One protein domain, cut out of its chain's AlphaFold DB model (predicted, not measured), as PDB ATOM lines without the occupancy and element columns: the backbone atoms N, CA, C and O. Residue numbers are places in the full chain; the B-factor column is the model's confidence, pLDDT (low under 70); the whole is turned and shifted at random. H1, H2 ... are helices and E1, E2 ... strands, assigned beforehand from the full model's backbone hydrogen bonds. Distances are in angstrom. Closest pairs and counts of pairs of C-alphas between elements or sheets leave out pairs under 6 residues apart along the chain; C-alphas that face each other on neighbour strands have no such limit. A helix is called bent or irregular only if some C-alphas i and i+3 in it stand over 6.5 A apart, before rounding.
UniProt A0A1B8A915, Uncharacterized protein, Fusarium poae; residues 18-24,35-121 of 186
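This is residues 18 to 24 and 35 to 121 of the 186 residues of an uncharacterized protein of Fusarium poae (UniProt A0A1B8A915). A twisted wall of five strands has two helices packed over one face, the long, kinked H1 over the part with E1, E2 and E5, and the short H2 over the part with E3 and E4. E3, E4 and E5 make the long-stranded part of the wall, and the small hairpin of E1 and E2 extends it beyond E5. The printed part has 94 residues, with two named helices and five named strands in the order H1, E1, E2, H2, E3, E4, E5; the sheet is mixed, in the order E1, E2, E5, E4, E3, and the class is mixed, helices and strands. It is compact and rounded, with a radius of gyration of the C-alphas of 12.8 A and spans of 36 by 28 by 27 A.

Residues 20 to 21 pair antiparallel with residues 92 to 93 of E3, residues 89 to 94, an edge strand. After the cut comes H1, residues 40 to 58, which is on the sheet at a height of 7.2 A. H1 is irregular, with C-alphas 54 and 57 9.6 A apart, and has a kink of 62 degrees near residue 52. E1, residues 61 to 63, and E2, residues 67 to 69, form a hairpin, with N 63 and O 67 at 3.0 A. H1 lies over E2 and runs along the strands, at 16 degrees to E2 on the local plane. H2, residues 80 to 85, is on the same face as H1, over E3 at a height of 8.5 A. H1 touches H2 with residues 51 to 55 alone, the closest C-alphas being those of Ala 54 and Ala 82, 5.4 A apart, at a steep tilt of 59 degrees, opposite ways. E4, residues 100 to 105, and E5, residues 111 to 116, follow E3 in a meander, each strand the antiparallel neighbour of the one before. N 91 and O 102 are 2.8 A apart, and N 103 and O 113 are 2.8 A apart. E5 is parallel to E2, with N 68 and O 114 at 2.8 A. E2, H2 and E3 are a split strand-helix-strand unit, two strands of one sheet with a helix between them in the chain and E5 and E4 between them in the sheet, and its crossover is right-handed. Every O i to N i+4 pair is within hydrogen-bond range in H2, and 13 of 15 in H1.

H1 begins at C-alpha 40 (168.250, 155.057, 113.367) and is 24.8 A long. E1 and E2 are 6.7 A and 6.9 A long, and H2 is 8.6 A. E3 is 15.6 A long and E4 16.9 A. E5 is 16.2 A long and ends at C-alpha 116 (156.838, 136.930, 106.316).

The C-alphas farthest apart, those of Glu 35 and Asp 75, are 38.0 A apart. Residues 25 to 34 are not printed, and C-alphas 24 and 35 are 27.4 A apart across the cut. No link between named elements is long. The pLDDT is under 70 at residues 65 to 71.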
ATOM      1  N   LEU A  18     167.915 123.223 106.419       88.56
ATOM      2  CA  LEU A  18     166.612 123.617 105.873       88.56
ATOM      3  C   LEU A  18     166.634 124.989 105.178       88.56
ATOM      4  O   LEU A  18     165.595 125.467 104.715       88.56
ATOM      5  N   ILE A  19     167.804 125.628 105.115       91.94
ATOM      6  CA  ILE A  19     167.993 126.950 104.521       91.94
ATOM      7  C   ILE A  19     168.266 126.818 103.025       91.94
ATOM      8  O   ILE A  19     169.284 126.260 102.616       91.94
ATOM      9  N   ASP A  20     167.416 127.438 102.211       95.00
ATOM     10  CA  ASP A  20     167.688 127.658 100.793       95.00
ATOM     11  C   ASP A  20     168.392 129.012 100.607       95.00
ATOM     12  O   ASP A  20     167.839 130.077 100.894       95.00
ATOM     13  N   ARG A  21     169.649 128.987 100.155       95.44
ATOM     14  CA  ARG A  21     170.453 130.198  99.942       95.44
ATOM     15  C   ARG A  21     170.326 130.666  98.497       95.44
ATOM     16  O   ARG A  21     170.837 130.024  97.586       95.44
ATOM     17  N   VAL A  22     169.731 131.842  98.321       95.62
ATOM     18  CA  VAL A  22     169.565 132.513  97.024       95.62
ATOM     19  C   VAL A  22     170.859 133.191  96.587       95.62
ATOM     20  O   VAL A  22     171.291 133.048  95.446       95.62
ATOM     21  N   ALA A  23     171.500 133.918  97.507       95.00
ATOM     22  CA  ALA A  23     172.736 134.642  97.244       95.00
ATOM     23  C   ALA A  23     173.590 134.780  98.510       95.00
ATOM     24  O   ALA A  23     173.123 134.643  99.643       95.00
ATOM     25  N   LEU A  24     174.869 135.095  98.309       91.94
ATOM     26  CA  LEU A  24     175.779 135.460  99.389       91.94
ATOM     27  C   LEU A  24     175.844 136.977  99.542       91.94
ATOM     28  O   LEU A  24     175.720 137.729  98.573       91.94
ATOM     29  N   GLU A  35     177.030 151.826 119.911       87.12
ATOM     30  CA  GLU A  35     176.132 152.651 120.713       87.12
ATOM     31  C   GLU A  35     174.915 153.116 119.898       87.12
ATOM     32  O   GLU A  35     175.004 153.228 118.671       87.12
ATOM     33  N   PRO A  36     173.778 153.400 120.563       79.31
ATOM     34  CA  PRO A  36     172.589 153.899 119.892       79.31
ATOM     35  C   PRO A  36     172.853 155.153 119.058       79.31
ATOM     36  O   PRO A  36     173.272 156.183 119.586       79.31
ATOM     37  N   ASP A  37     172.549 155.084 117.762       83.81
ATOM     38  CA  ASP A  37     172.582 156.253 116.884       83.81
ATOM     39  C   ASP A  37     171.189 156.913 116.856       83.81
ATOM     40  O   ASP A  37     170.212 156.271 116.444       83.81
ATOM     41  N   PRO A  38     171.054 158.196 117.246       85.81
ATOM     42  CA  PRO A  38     169.779 158.909 117.189       85.81
ATOM     43  C   PRO A  38     169.193 159.023 115.771       85.81
ATOM     44  O   PRO A  38     168.015 159.351 115.633       85.81
ATOM     45  N   LYS A  39     169.969 158.738 114.716       89.38
ATOM     46  CA  LYS A  39     169.508 158.720 113.321       89.38
ATOM     47  C   LYS A  39     168.833 157.412 112.914       89.38
ATOM     48  O   LYS A  39     168.218 157.366 111.850       89.38
ATOM     49  N   TRP A  40     168.892 156.339 113.711       87.19
ATOM     50  CA  TRP A  40     168.250 155.057 113.367       87.19
ATOM     51  C   TRP A  40     166.761 155.156 112.999       87.19
ATOM     52  O   TRP A  40     166.368 154.515 112.022       87.19
ATOM     53  N   PRO A  41     165.924 155.972 113.671       88.19
ATOM     54  CA  PRO A  41     164.544 156.186 113.236       88.19
ATOM     55  C   PRO A  41     164.438 156.754 111.811       88.19
ATOM     56  O   PRO A  41     163.555 156.357 111.054       88.19
ATOM     57  N   GLU A  42     165.358 157.638 111.422       90.12
ATOM     58  CA  GLU A  42     165.424 158.219 110.077       90.12
ATOM     59  C   GLU A  42     165.863 157.172 109.041       90.12
ATOM     60  O   GLU A  42     165.267 157.069 107.968       90.12
ATOM     61  N   HIS A  43     166.863 156.347 109.376       90.12
ATOM     62  CA  HIS A  43     167.296 155.217 108.546       90.12
ATOM     63  C   HIS A  43     166.145 154.238 108.285       90.12
ATOM     64  O   HIS A  43     165.897 153.872 107.134       90.12
ATOM     65  N   PHE A  44     165.394 153.880 109.332       90.12
ATOM     66  CA  PHE A  44     164.198 153.054 109.202       90.12
ATOM     67  C   PHE A  44     163.141 153.713 108.312       90.12
ATOM     68  O   PHE A  44     162.627 153.058 107.409       90.12
ATOM     69  N   ALA A  45     162.832 154.998 108.517       91.06
ATOM     70  CA  ALA A  45     161.832 155.703 107.716       91.06
ATOM     71  C   ALA A  45     162.183 155.703 106.218       91.06
ATOM     72  O   ALA A  45     161.305 155.497 105.376       91.06
ATOM     73  N   ARG A  46     163.469 155.855 105.873       92.19
ATOM     74  CA  ARG A  46     163.940 155.758 104.483       92.19
ATOM     75  C   ARG A  46     163.798 154.352 103.909       92.19
ATOM     76  O   ARG A  46     163.290 154.209 102.797       92.19
ATOM     77  N   ALA A  47     164.215 153.325 104.649       91.94
ATOM     78  CA  ALA A  47     164.063 151.935 104.216       91.94
ATOM     79  C   ALA A  47     162.581 151.573 104.035       91.94
ATOM     80  O   ALA A  47     162.205 151.022 103.005       91.94
ATOM     81  N   LYS A  48     161.728 151.971 104.986       91.56
ATOM     82  CA  LYS A  48     160.275 151.800 104.919       91.56
ATOM     83  C   LYS A  48     159.688 152.462 103.673       91.56
ATOM     84  O   LYS A  48     159.004 151.789 102.917       91.56
ATOM     85  N   THR A  49     160.025 153.726 103.411       92.69
ATOM     86  CA  THR A  49     159.540 154.450 102.221       92.69
ATOM     87  C   THR A  49     159.948 153.745 100.925       92.69
ATOM     88  O   THR A  49     159.149 153.656  99.995       92.69
ATOM     89  N   ARG A  50     161.176 153.207 100.850       93.31
ATOM     90  CA  ARG A  50     161.639 152.421  99.693       93.31
ATOM     91  C   ARG A  50     160.836 151.136  99.514       93.31
ATOM     92  O   ARG A  50     160.448 150.840  98.392       93.31
ATOM     93  N   ILE A  51     160.570 150.410 100.598       92.75
ATOM     94  CA  ILE A  51     159.747 149.193 100.571       92.75
ATOM     95  C   ILE A  51     158.325 149.536 100.113       92.75
ATOM     96  O   ILE A  51     157.838 148.936  99.162       92.75
ATOM     97  N   GLU A  52     157.687 150.540 100.715       92.75
ATOM     98  CA  GLU A  52     156.336 150.986 100.336       92.75
ATOM     99  C   GLU A  52     156.278 151.441  98.873       92.75
ATOM    100  O   GLU A  52     155.341 151.104  98.161       92.75
ATOM    101  N   SER A  53     157.303 152.140  98.384       93.75
ATOM    102  CA  SER A  53     157.365 152.557  96.976       93.75
ATOM    103  C   SER A  53     157.564 151.382  96.015       93.75
ATOM    104  O   SER A  53     157.109 151.442  94.878       93.75
ATOM    105  N   ALA A  54     158.264 150.331  96.451       93.94
ATOM    106  CA  ALA A  54     158.581 149.173  95.625       93.94
ATOM    107  C   ALA A  54     157.406 148.201  95.510       93.94
ATOM    108  O   ALA A  54     157.123 147.706  94.423       93.94
ATOM    109  N   ILE A  55     156.744 147.912  96.633       90.38
ATOM    110  CA  ILE A  55     155.736 146.847  96.710       90.38
ATOM    111  C   ILE A  55     154.348 147.338  97.132       90.38
ATOM    112  O   ILE A  55     153.421 146.539  97.142       90.38
ATOM    113  N   GLY A  56     154.169 148.631  97.421       87.94
ATOM    114  CA  GLY A  56     152.862 149.264  97.624       87.94
ATOM    115  C   GLY A  56     151.942 148.485  98.563       87.94
ATOM    116  O   GLY A  56     152.349 148.065  99.648       87.94
ATOM    117  N   ASP A  57     150.718 148.244  98.094       84.31
ATOM    118  CA  ASP A  57     149.665 147.523  98.819       84.31
ATOM    119  C   ASP A  57     149.972 146.028  99.040       84.31
ATOM    120  O   ASP A  57     149.289 145.368  99.825       84.31
ATOM    121  N   THR A  58     151.012 145.480  98.400       83.69
ATOM    122  CA  THR A  58     151.517 144.138  98.724       83.69
ATOM    123  C   THR A  58     152.120 144.129 100.133       83.69
ATOM    124  O   THR A  58     152.040 143.127 100.834       83.69
ATOM    125  N   ALA A  59     152.689 145.229 100.630       83.00
ATOM    126  CA  ALA A  59     153.131 145.276 102.022       83.00
ATOM    127  C   ALA A  59     151.922 145.357 102.974       83.00
ATOM    128  O   ALA A  59     151.317 146.408 103.157       83.00
ATOM    129  N   VAL A  60     151.609 144.253 103.658       81.81
ATOM    130  CA  VAL A  60     150.534 144.199 104.665       81.81
ATOM    131  C   VAL A  60     150.921 144.988 105.919       81.81
ATOM    132  O   VAL A  60     150.082 145.635 106.542       81.81
ATOM    133  N   SER A  61     152.192 144.919 106.325       82.06
ATOM    134  CA  SER A  61     152.737 145.743 107.410       82.06
ATOM    135  C   SER A  61     154.263 145.825 107.355       82.06
ATOM    136  O   SER A  61     154.919 144.899 106.876       82.06
ATOM    137  N   ILE A  62     154.834 146.915 107.882       83.19
ATOM    138  CA  ILE A  62     156.287 147.138 107.976       83.19
ATOM    139  C   ILE A  62     156.617 147.658 109.377       83.19
ATOM    140  O   ILE A  62     156.117 148.713 109.778       83.19
ATOM    141  N   ASN A  63     157.476 146.950 110.117       81.06
ATOM    142  CA  ASN A  63     157.777 147.258 111.516       81.06
ATOM    143  C   ASN A  63     159.277 147.478 111.765       81.06
ATOM    144  O   ASN A  63     160.122 146.695 111.321       81.06
ATOM    145  N   HIS A  64     159.610 148.492 112.578       77.38
ATOM    146  CA  HIS A  64     160.976 148.746 113.062       77.38
ATOM    147  C   HIS A  64     161.334 147.820 114.233       77.38
ATOM    148  O   HIS A  64     161.555 148.241 115.364       77.38
ATOM    149  N   VAL A  65     161.307 146.527 113.947       67.50
ATOM    150  CA  VAL A  65     161.761 145.435 114.821       67.50
ATOM    151  C   VAL A  65     162.608 144.434 114.026       67.50
ATOM    152  O   VAL A  65     163.151 143.500 114.601       67.50
ATOM    153  N   GLY A  66     162.714 144.654 112.702       53.38
ATOM    154  CA  GLY A  66     163.308 143.743 111.730       53.38
ATOM    155  C   GLY A  66     162.289 142.817 111.062       53.38
ATOM    156  O   GLY A  66     162.603 141.653 110.883       53.38
ATOM    157  N   SER A  67     161.061 143.247 110.729       56.56
ATOM    158  CA  SER A  67     160.083 142.373 110.041       56.56
ATOM    159  C   SER A  67     159.052 143.131 109.193       56.56
ATOM    160  O   SER A  67     158.451 144.106 109.652       56.56
ATOM    161  N   THR A  68     158.817 142.627 107.982       65.06
ATOM    162  CA  THR A  68     157.831 143.066 106.980       65.06
ATOM    163  C   THR A  68     156.906 141.893 106.641       65.06
ATOM    164  O   THR A  68     157.356 140.749 106.617       65.06
ATOM    165  N   SER A  69     155.620 142.143 106.385       62.59
ATOM    166  CA  SER A  69     154.655 141.100 105.995       62.59
ATOM    167  C   SER A  69     154.051 141.357 104.615       62.59
ATOM    168  O   SER A  69     153.693 142.495 104.322       62.59
ATOM    169  N   VAL A  70     153.892 140.302 103.811       61.34
ATOM    170  CA  VAL A  70     153.274 140.299 102.463       61.34
ATOM    171  C   VAL A  70     152.094 139.312 102.413       61.34
ATOM    172  O   VAL A  70     152.009 138.477 103.311       61.34
ATOM    173  N   PRO A  71     151.168 139.378 101.431       54.56
ATOM    174  CA  PRO A  71     149.901 138.649 101.437       54.56
ATOM    175  C   PRO A  71     150.098 137.161 101.117       54.56
ATOM    176  O   PRO A  71     149.492 136.317 101.773       54.56
ATOM    177  N   ASP A  72     150.988 136.851 100.172       79.88
ATOM    178  CA  ASP A  72     151.476 135.503  99.885       79.88
ATOM    179  C   ASP A  72     153.009 135.519  99.838       79.88
ATOM    180  O   ASP A  72     153.618 136.170  98.994       79.88
ATOM    181  N   ILE A  73     153.637 134.810 100.777       80.69
ATOM    182  CA  ILE A  73     155.099 134.727 100.883       80.69
ATOM    183  C   ILE A  73     155.720 133.796  99.832       80.69
ATOM    184  O   ILE A  73     156.927 133.831  99.613       80.69
ATOM    185  N   ASN A  74     154.924 132.938  99.191       82.62
ATOM    186  CA  ASN A  74     155.412 132.036  98.150       82.62
ATOM    187  C   ASN A  74     155.311 132.653  96.751       82.62
ATOM    188  O   ASN A  74     156.014 132.204  95.846       82.62
ATOM    189  N   ASP A  75     154.507 133.706  96.576       87.31
ATOM    190  CA  ASP A  75     154.463 134.493  95.343       87.31
ATOM    191  C   ASP A  75     155.605 135.520  95.304       87.31
ATOM    192  O   ASP A  75     155.405 136.736  95.319       87.31
ATOM    193  N   GLU A  76     156.843 135.024  95.265       89.31
ATOM    194  CA  GLU A  76     158.047 135.860  95.192       89.31
ATOM    195  C   GLU A  76     158.037 136.803  93.989       89.31
ATOM    196  O   GLU A  76     158.580 137.903  94.070       89.31
ATOM    197  N   ALA A  77     157.395 136.415  92.885       87.31
ATOM    198  CA  ALA A  77     157.295 137.254  91.697       87.31
ATOM    199  C   ALA A  77     156.558 138.576  91.976       87.31
ATOM    200  O   ALA A  77     156.879 139.587  91.349       87.31
ATOM    201  N   SER A  78     155.628 138.588  92.937       85.25
ATOM    202  CA  SER A  78     154.857 139.780  93.313       85.25
ATOM    203  C   SER A  78     155.642 140.828  94.111       85.25
ATOM    204  O   SER A  78     155.223 141.986  94.154       85.25
ATOM    205  N   TYR A  79     156.773 140.467  94.735       89.94
ATOM    206  CA  TYR A  79     157.507 141.387  95.617       89.94
ATOM    207  C   TYR A  79     159.033 141.329  95.487       89.94
ATOM    208  O   TYR A  79     159.681 142.369  95.591       89.94
ATOM    209  N   ALA A  80     159.637 140.161  95.254       93.06
ATOM    210  CA  ALA A  80     161.088 139.986  95.321       93.06
ATOM    211  C   ALA A  80     161.803 140.819  94.251       93.06
ATOM    212  O   ALA A  80     162.679 141.606  94.592       93.06
ATOM    213  N   ASN A  81     161.361 140.744  92.992       94.19
ATOM    214  CA  ASN A  81     161.952 141.523  91.895       94.19
ATOM    215  C   ASN A  81     161.852 143.037  92.134       94.19
ATOM    216  O   ASN A  81     162.780 143.783  91.827       94.19
ATOM    217  N   ALA A  82     160.729 143.501  92.688       94.75
ATOM    218  CA  ALA A  82     160.525 144.913  92.995       94.75
ATOM    219  C   ALA A  82     161.416 145.374  94.160       94.75
ATOM    220  O   ALA A  82     162.007 146.451  94.096       94.75
ATOM    221  N   LEU A  83     161.572 144.545  95.198       95.38
ATOM    222  CA  LEU A  83     162.504 144.799  96.298       95.38
ATOM    223  C   LEU A  83     163.962 144.806  95.818       95.38
ATOM    224  O   LEU A  83     164.716 145.698  96.207       95.38
ATOM    225  N   GLU A  84     164.346 143.885  94.934       95.62
ATOM    226  CA  GLU A  84     165.680 143.864  94.323       95.62
ATOM    227  C   GLU A  84     165.941 145.111  93.478       95.62
ATOM    228  O   GLU A  84     166.978 145.756  93.644       95.62
ATOM    229  N   ALA A  85     164.977 145.525  92.650       95.19
ATOM    230  CA  ALA A  85     165.052 146.780  91.902       95.19
ATOM    231  C   ALA A  85     165.144 148.009  92.825       95.19
ATOM    232  O   ALA A  85     165.772 149.009  92.475       95.19
ATOM    233  N   ALA A  86     164.563 147.923  94.022       94.62
ATOM    234  CA  ALA A  86     164.660 148.945  95.054       94.62
ATOM    235  C   ALA A  86     165.942 148.858  95.897       94.62
ATOM    236  O   ALA A  86     166.084 149.664  96.817       94.62
ATOM    237  N   GLY A  87     166.866 147.933  95.610       94.56
ATOM    238  CA  GLY A  87     168.177 147.795  96.260       94.56
ATOM    239  C   GLY A  87     168.240 146.805  97.428       94.56
ATOM    240  O   GLY A  87     169.240 146.774  98.139       94.56
ATOM    241  N   PHE A  88     167.196 146.004  97.656       95.25
ATOM    242  CA  PHE A  88     167.205 144.936  98.657       95.25
ATOM    243  C   PHE A  88     167.563 143.605  97.999       95.25
ATOM    244  O   PHE A  88     166.782 143.053  97.240       95.25
ATOM    245  N   HIS A  89     168.730 143.061  98.310       96.31
ATOM    246  CA  HIS A  89     169.258 141.840  97.710       96.31
ATOM    247  C   HIS A  89     168.718 140.591  98.400       96.31
ATOM    248  O   HIS A  89     168.858 140.462  99.618       96.31
ATOM    249  N   PHE A  90     168.152 139.659  97.638       97.06
ATOM    250  CA  PHE A  90     167.564 138.442  98.187       97.06
ATOM    251  C   PHE A  90     168.650 137.437  98.589       97.06
ATOM    252  O   PHE A  90     169.450 137.010  97.762       97.06
ATOM    253  N   LEU A  91     168.704 137.056  99.868       96.00
ATOM    254  CA  LEU A  91     169.751 136.182 100.396       96.00
ATOM    255  C   LEU A  91     169.274 134.758 100.662       96.00
ATOM    256  O   LEU A  91     169.976 133.808 100.320       96.00
ATOM    257  N   VAL A  92     168.136 134.599 101.337       95.62
ATOM    258  CA  VAL A  92     167.762 133.322 101.959       95.62
ATOM    259  C   VAL A  92     166.253 133.100 101.928       95.62
ATOM    260  O   VAL A  92     165.490 134.027 102.204       95.62
ATOM    261  N   ARG A  93     165.843 131.852 101.683       96.56
ATOM    262  CA  ARG A  93     164.514 131.315 101.985       96.56
ATOM    263  C   ARG A  93     164.611 130.281 103.104       96.56
ATOM    264  O   ARG A  93     165.496 129.430 103.089       96.56
ATOM    265  N   GLU A  94     163.656 130.298 104.026       94.06
ATOM    266  CA  GLU A  94     163.538 129.287 105.085       94.06
ATOM    267  C   GLU A  94     162.109 128.719 105.083       94.06
ATOM    268  O   GLU A  94     161.254 129.149 105.862       94.06
ATOM    269  N   PRO A  95     161.798 127.754 104.190       91.06
ATOM    270  CA  PRO A  95     160.460 127.166 104.088       91.06
ATOM    271  C   PRO A  95     159.980 126.538 105.403       91.06
ATOM    272  O   PRO A  95     158.801 126.638 105.740       91.06
ATOM    273  N   GLY A  96     160.903 125.939 106.166       89.69
ATOM    274  CA  GLY A  96     160.622 125.319 107.465       89.69
ATOM    275  C   GLY A  96     160.329 126.310 108.595       89.69
ATOM    276  O   GLY A  96     159.779 125.913 109.620       89.69
ATOM    277  N   TRP A  97     160.635 127.596 108.407       91.31
ATOM    278  CA  TRP A  97     160.407 128.645 109.396       91.31
ATOM    279  C   TRP A  97     159.441 129.684 108.823       91.31
ATOM    280  O   TRP A  97     159.827 130.747 108.347       91.31
ATOM    281  N   HIS A  98     158.156 129.317 108.794       91.94
ATOM    282  CA  HIS A  98     157.032 130.135 108.306       91.94
ATOM    283  C   HIS A  98     157.216 130.748 106.903       91.94
ATOM    284  O   HIS A  98     156.647 131.800 106.601       91.94
ATOM    285  N   GLY A  99     158.011 130.107 106.042       91.94
ATOM    286  CA  GLY A  99     158.313 130.631 104.713       91.94
ATOM    287  C   GLY A  99     159.133 131.924 104.729       91.94
ATOM    288  O   GLY A  99     159.091 132.662 103.751       91.94
ATOM    289  N   HIS A 100     159.879 132.221 105.791       94.69
ATOM    290  CA  HIS A 100     160.686 133.436 105.912       94.69
ATOM    291  C   HIS A 100     161.568 133.698 104.686       94.69
ATOM    292  O   HIS A 100     162.232 132.781 104.192       94.69
ATOM    293  N   ARG A 101     161.613 134.956 104.227       96.06
ATOM    294  CA  ARG A 101     162.616 135.446 103.270       96.06
ATOM    295  C   ARG A 101     163.482 136.524 103.895       96.06
ATOM    296  O   ARG A 101     162.964 137.471 104.481       96.06
ATOM    297  N   LEU A 102     164.790 136.426 103.690       95.31
ATOM    298  CA  LEU A 102     165.741 137.448 104.109       95.31
ATOM    299  C   LEU A 102     166.312 138.174 102.898       95.31
ATOM    300  O   LEU A 102     166.960 137.564 102.045       95.31
ATOM    301  N   PHE A 103     166.157 139.490 102.900       96.19
ATOM    302  CA  PHE A 103     166.858 140.403 102.012       96.19
ATOM    303  C   PHE A 103     167.865 141.241 102.807       96.19
ATOM    304  O   PHE A 103     167.739 141.408 104.026       96.19
ATOM    305  N   CYS A 104     168.856 141.809 102.125       94.81
ATOM    306  CA  CYS A 104     169.724 142.822 102.713       94.81
ATOM    307  C   CYS A 104     169.908 144.047 101.829       94.81
ATOM    308  O   CYS A 104     169.927 143.949 100.610       94.81
ATOM    309  N   ASP A 105     170.170 145.176 102.466       93.50
ATOM    310  CA  ASP A 105     170.718 146.372 101.838       93.50
ATOM    311  C   ASP A 105     172.093 146.670 102.447       93.50
ATOM    312  O   ASP A 105     172.369 146.278 103.586       93.50
ATOM    313  N   TYR A 106     172.950 147.346 101.694       90.56
ATOM    314  CA  TYR A 106     174.273 147.785 102.126       90.56
ATOM    315  C   TYR A 106     174.326 149.291 102.394       90.56
ATOM    316  O   TYR A 106     175.110 149.711 103.241       90.56
ATOM    317  N   GLU A 107     173.497 150.093 101.715       83.00
ATOM    318  CA  GLU A 107     173.621 151.554 101.678       83.00
ATOM    319  C   GLU A 107     172.277 152.255 101.955       83.00
ATOM    320  O   GLU A 107     171.224 151.801 101.519       83.00
ATOM    321  N   PRO A 108     172.263 153.409 102.646       80.06
ATOM    322  CA  PRO A 108     173.397 154.070 103.301       80.06
ATOM    323  C   PRO A 108     173.797 153.410 104.631       80.06
ATOM    324  O   PRO A 108     174.786 153.799 105.244       80.06
ATOM    325  N   VAL A 109     172.987 152.471 105.127       84.88
ATOM    326  CA  VAL A 109     173.257 151.693 106.339       84.88
ATOM    327  C   VAL A 109     172.872 150.242 106.066       84.88
ATOM    328  O   VAL A 109     171.751 150.005 105.601       84.88
ATOM    329  N   PRO A 110     173.748 149.273 106.388       89.50
ATOM    330  CA  PRO A 110     173.433 147.863 106.250       89.50
ATOM    331  C   PRO A 110     172.118 147.511 106.948       89.50
ATOM    332  O   PRO A 110     171.956 147.743 108.144       89.50
ATOM    333  N   THR A 111     171.172 146.954 106.195       89.75
ATOM    334  CA  THR A 111     169.818 146.660 106.680       89.75
ATOM    335  C   THR A 111     169.466 145.215 106.375       89.75
ATOM    336  O   THR A 111     169.700 144.741 105.266       89.75
ATOM    337  N   ASN A 112     168.878 144.516 107.344       92.38
ATOM    338  CA  ASN A 112     168.240 143.222 107.122       92.38
ATOM    339  C   ASN A 112     166.735 143.432 106.986       92.38
ATOM    340  O   ASN A 112     166.105 144.022 107.864       92.38
ATOM    341  N   LEU A 113     166.171 142.935 105.892       93.94
ATOM    342  CA  LEU A 113     164.742 142.953 105.627       93.94
ATOM    343  C   LEU A 113     164.225 141.517 105.703       93.94
ATOM    344  O   LEU A 113     164.441 140.719 104.795       93.94
ATOM    345  N   HIS A 114     163.555 141.202 106.806       94.12
ATOM    346  CA  HIS A 114     162.862 139.931 106.993       94.12
ATOM    347  C   HIS A 114     161.441 140.055 106.446       94.12
ATOM    348  O   HIS A 114     160.736 141.002 106.803       94.12
ATOM    349  N   VAL A 115     161.018 139.118 105.604       94.12
ATOM    350  CA  VAL A 115     159.695 139.100 104.977       94.12
ATOM    351  C   VAL A 115     158.955 137.828 105.381       94.12
ATOM    352  O   VAL A 115     159.507 136.729 105.311       94.12
ATOM    353  N   TRP A 116     157.703 137.992 105.802       93.00
ATOM    354  CA  TRP A 116     156.838 136.930 106.316       93.00
ATOM    355  C   TRP A 116     155.457 136.959 105.659       93.00
ATOM    356  O   TRP A 116     155.005 138.007 105.199       93.00
ATOM    357  N   GLY A 117     154.746 135.832 105.685       90.06
ATOM    358  CA  GLY A 117     153.322 135.804 105.340       90.06
ATOM    359  C   GLY A 117     152.432 136.498 106.391       90.06
ATOM    360  O   GLY A 117     152.891 136.805 107.503       90.06
ATOM    361  N   PRO A 118     151.143 136.732 106.090       86.75
ATOM    362  CA  PRO A 118     150.224 137.405 106.999       86.75
ATOM    363  C   PRO A 118     149.962 136.561 108.242       86.75
ATOM    364  O   PRO A 118     149.690 135.367 108.146       86.75
ATOM    365  N   GLY A 119     149.964 137.191 109.417       87.00
ATOM    366  CA  GLY A 119     149.667 136.486 110.667       87.00
ATOM    367  C   GLY A 119     150.793 135.603 111.193       87.00
ATOM    368  O   GLY A 119     150.555 134.833 112.117       87.00
ATOM    369  N   CYS A 120     152.004 135.714 110.640       92.00
ATOM    370  CA  CYS A 120     153.152 134.958 111.123       92.00
ATOM    371  C   CYS A 120     153.397 135.209 112.633       92.00
ATOM    372  O   CYS A 120     153.547 136.371 113.034       92.00
ATOM    373  N   PRO A 121     153.486 134.148 113.463       93.00
ATOM    374  CA  PRO A 121     153.788 134.258 114.891       93.00
ATOM    375  C   PRO A 121     155.071 135.043 115.186       93.00
ATOM    376  O   PRO A 121     155.087 135.844 116.117       93.00
TER     377      PRO A 121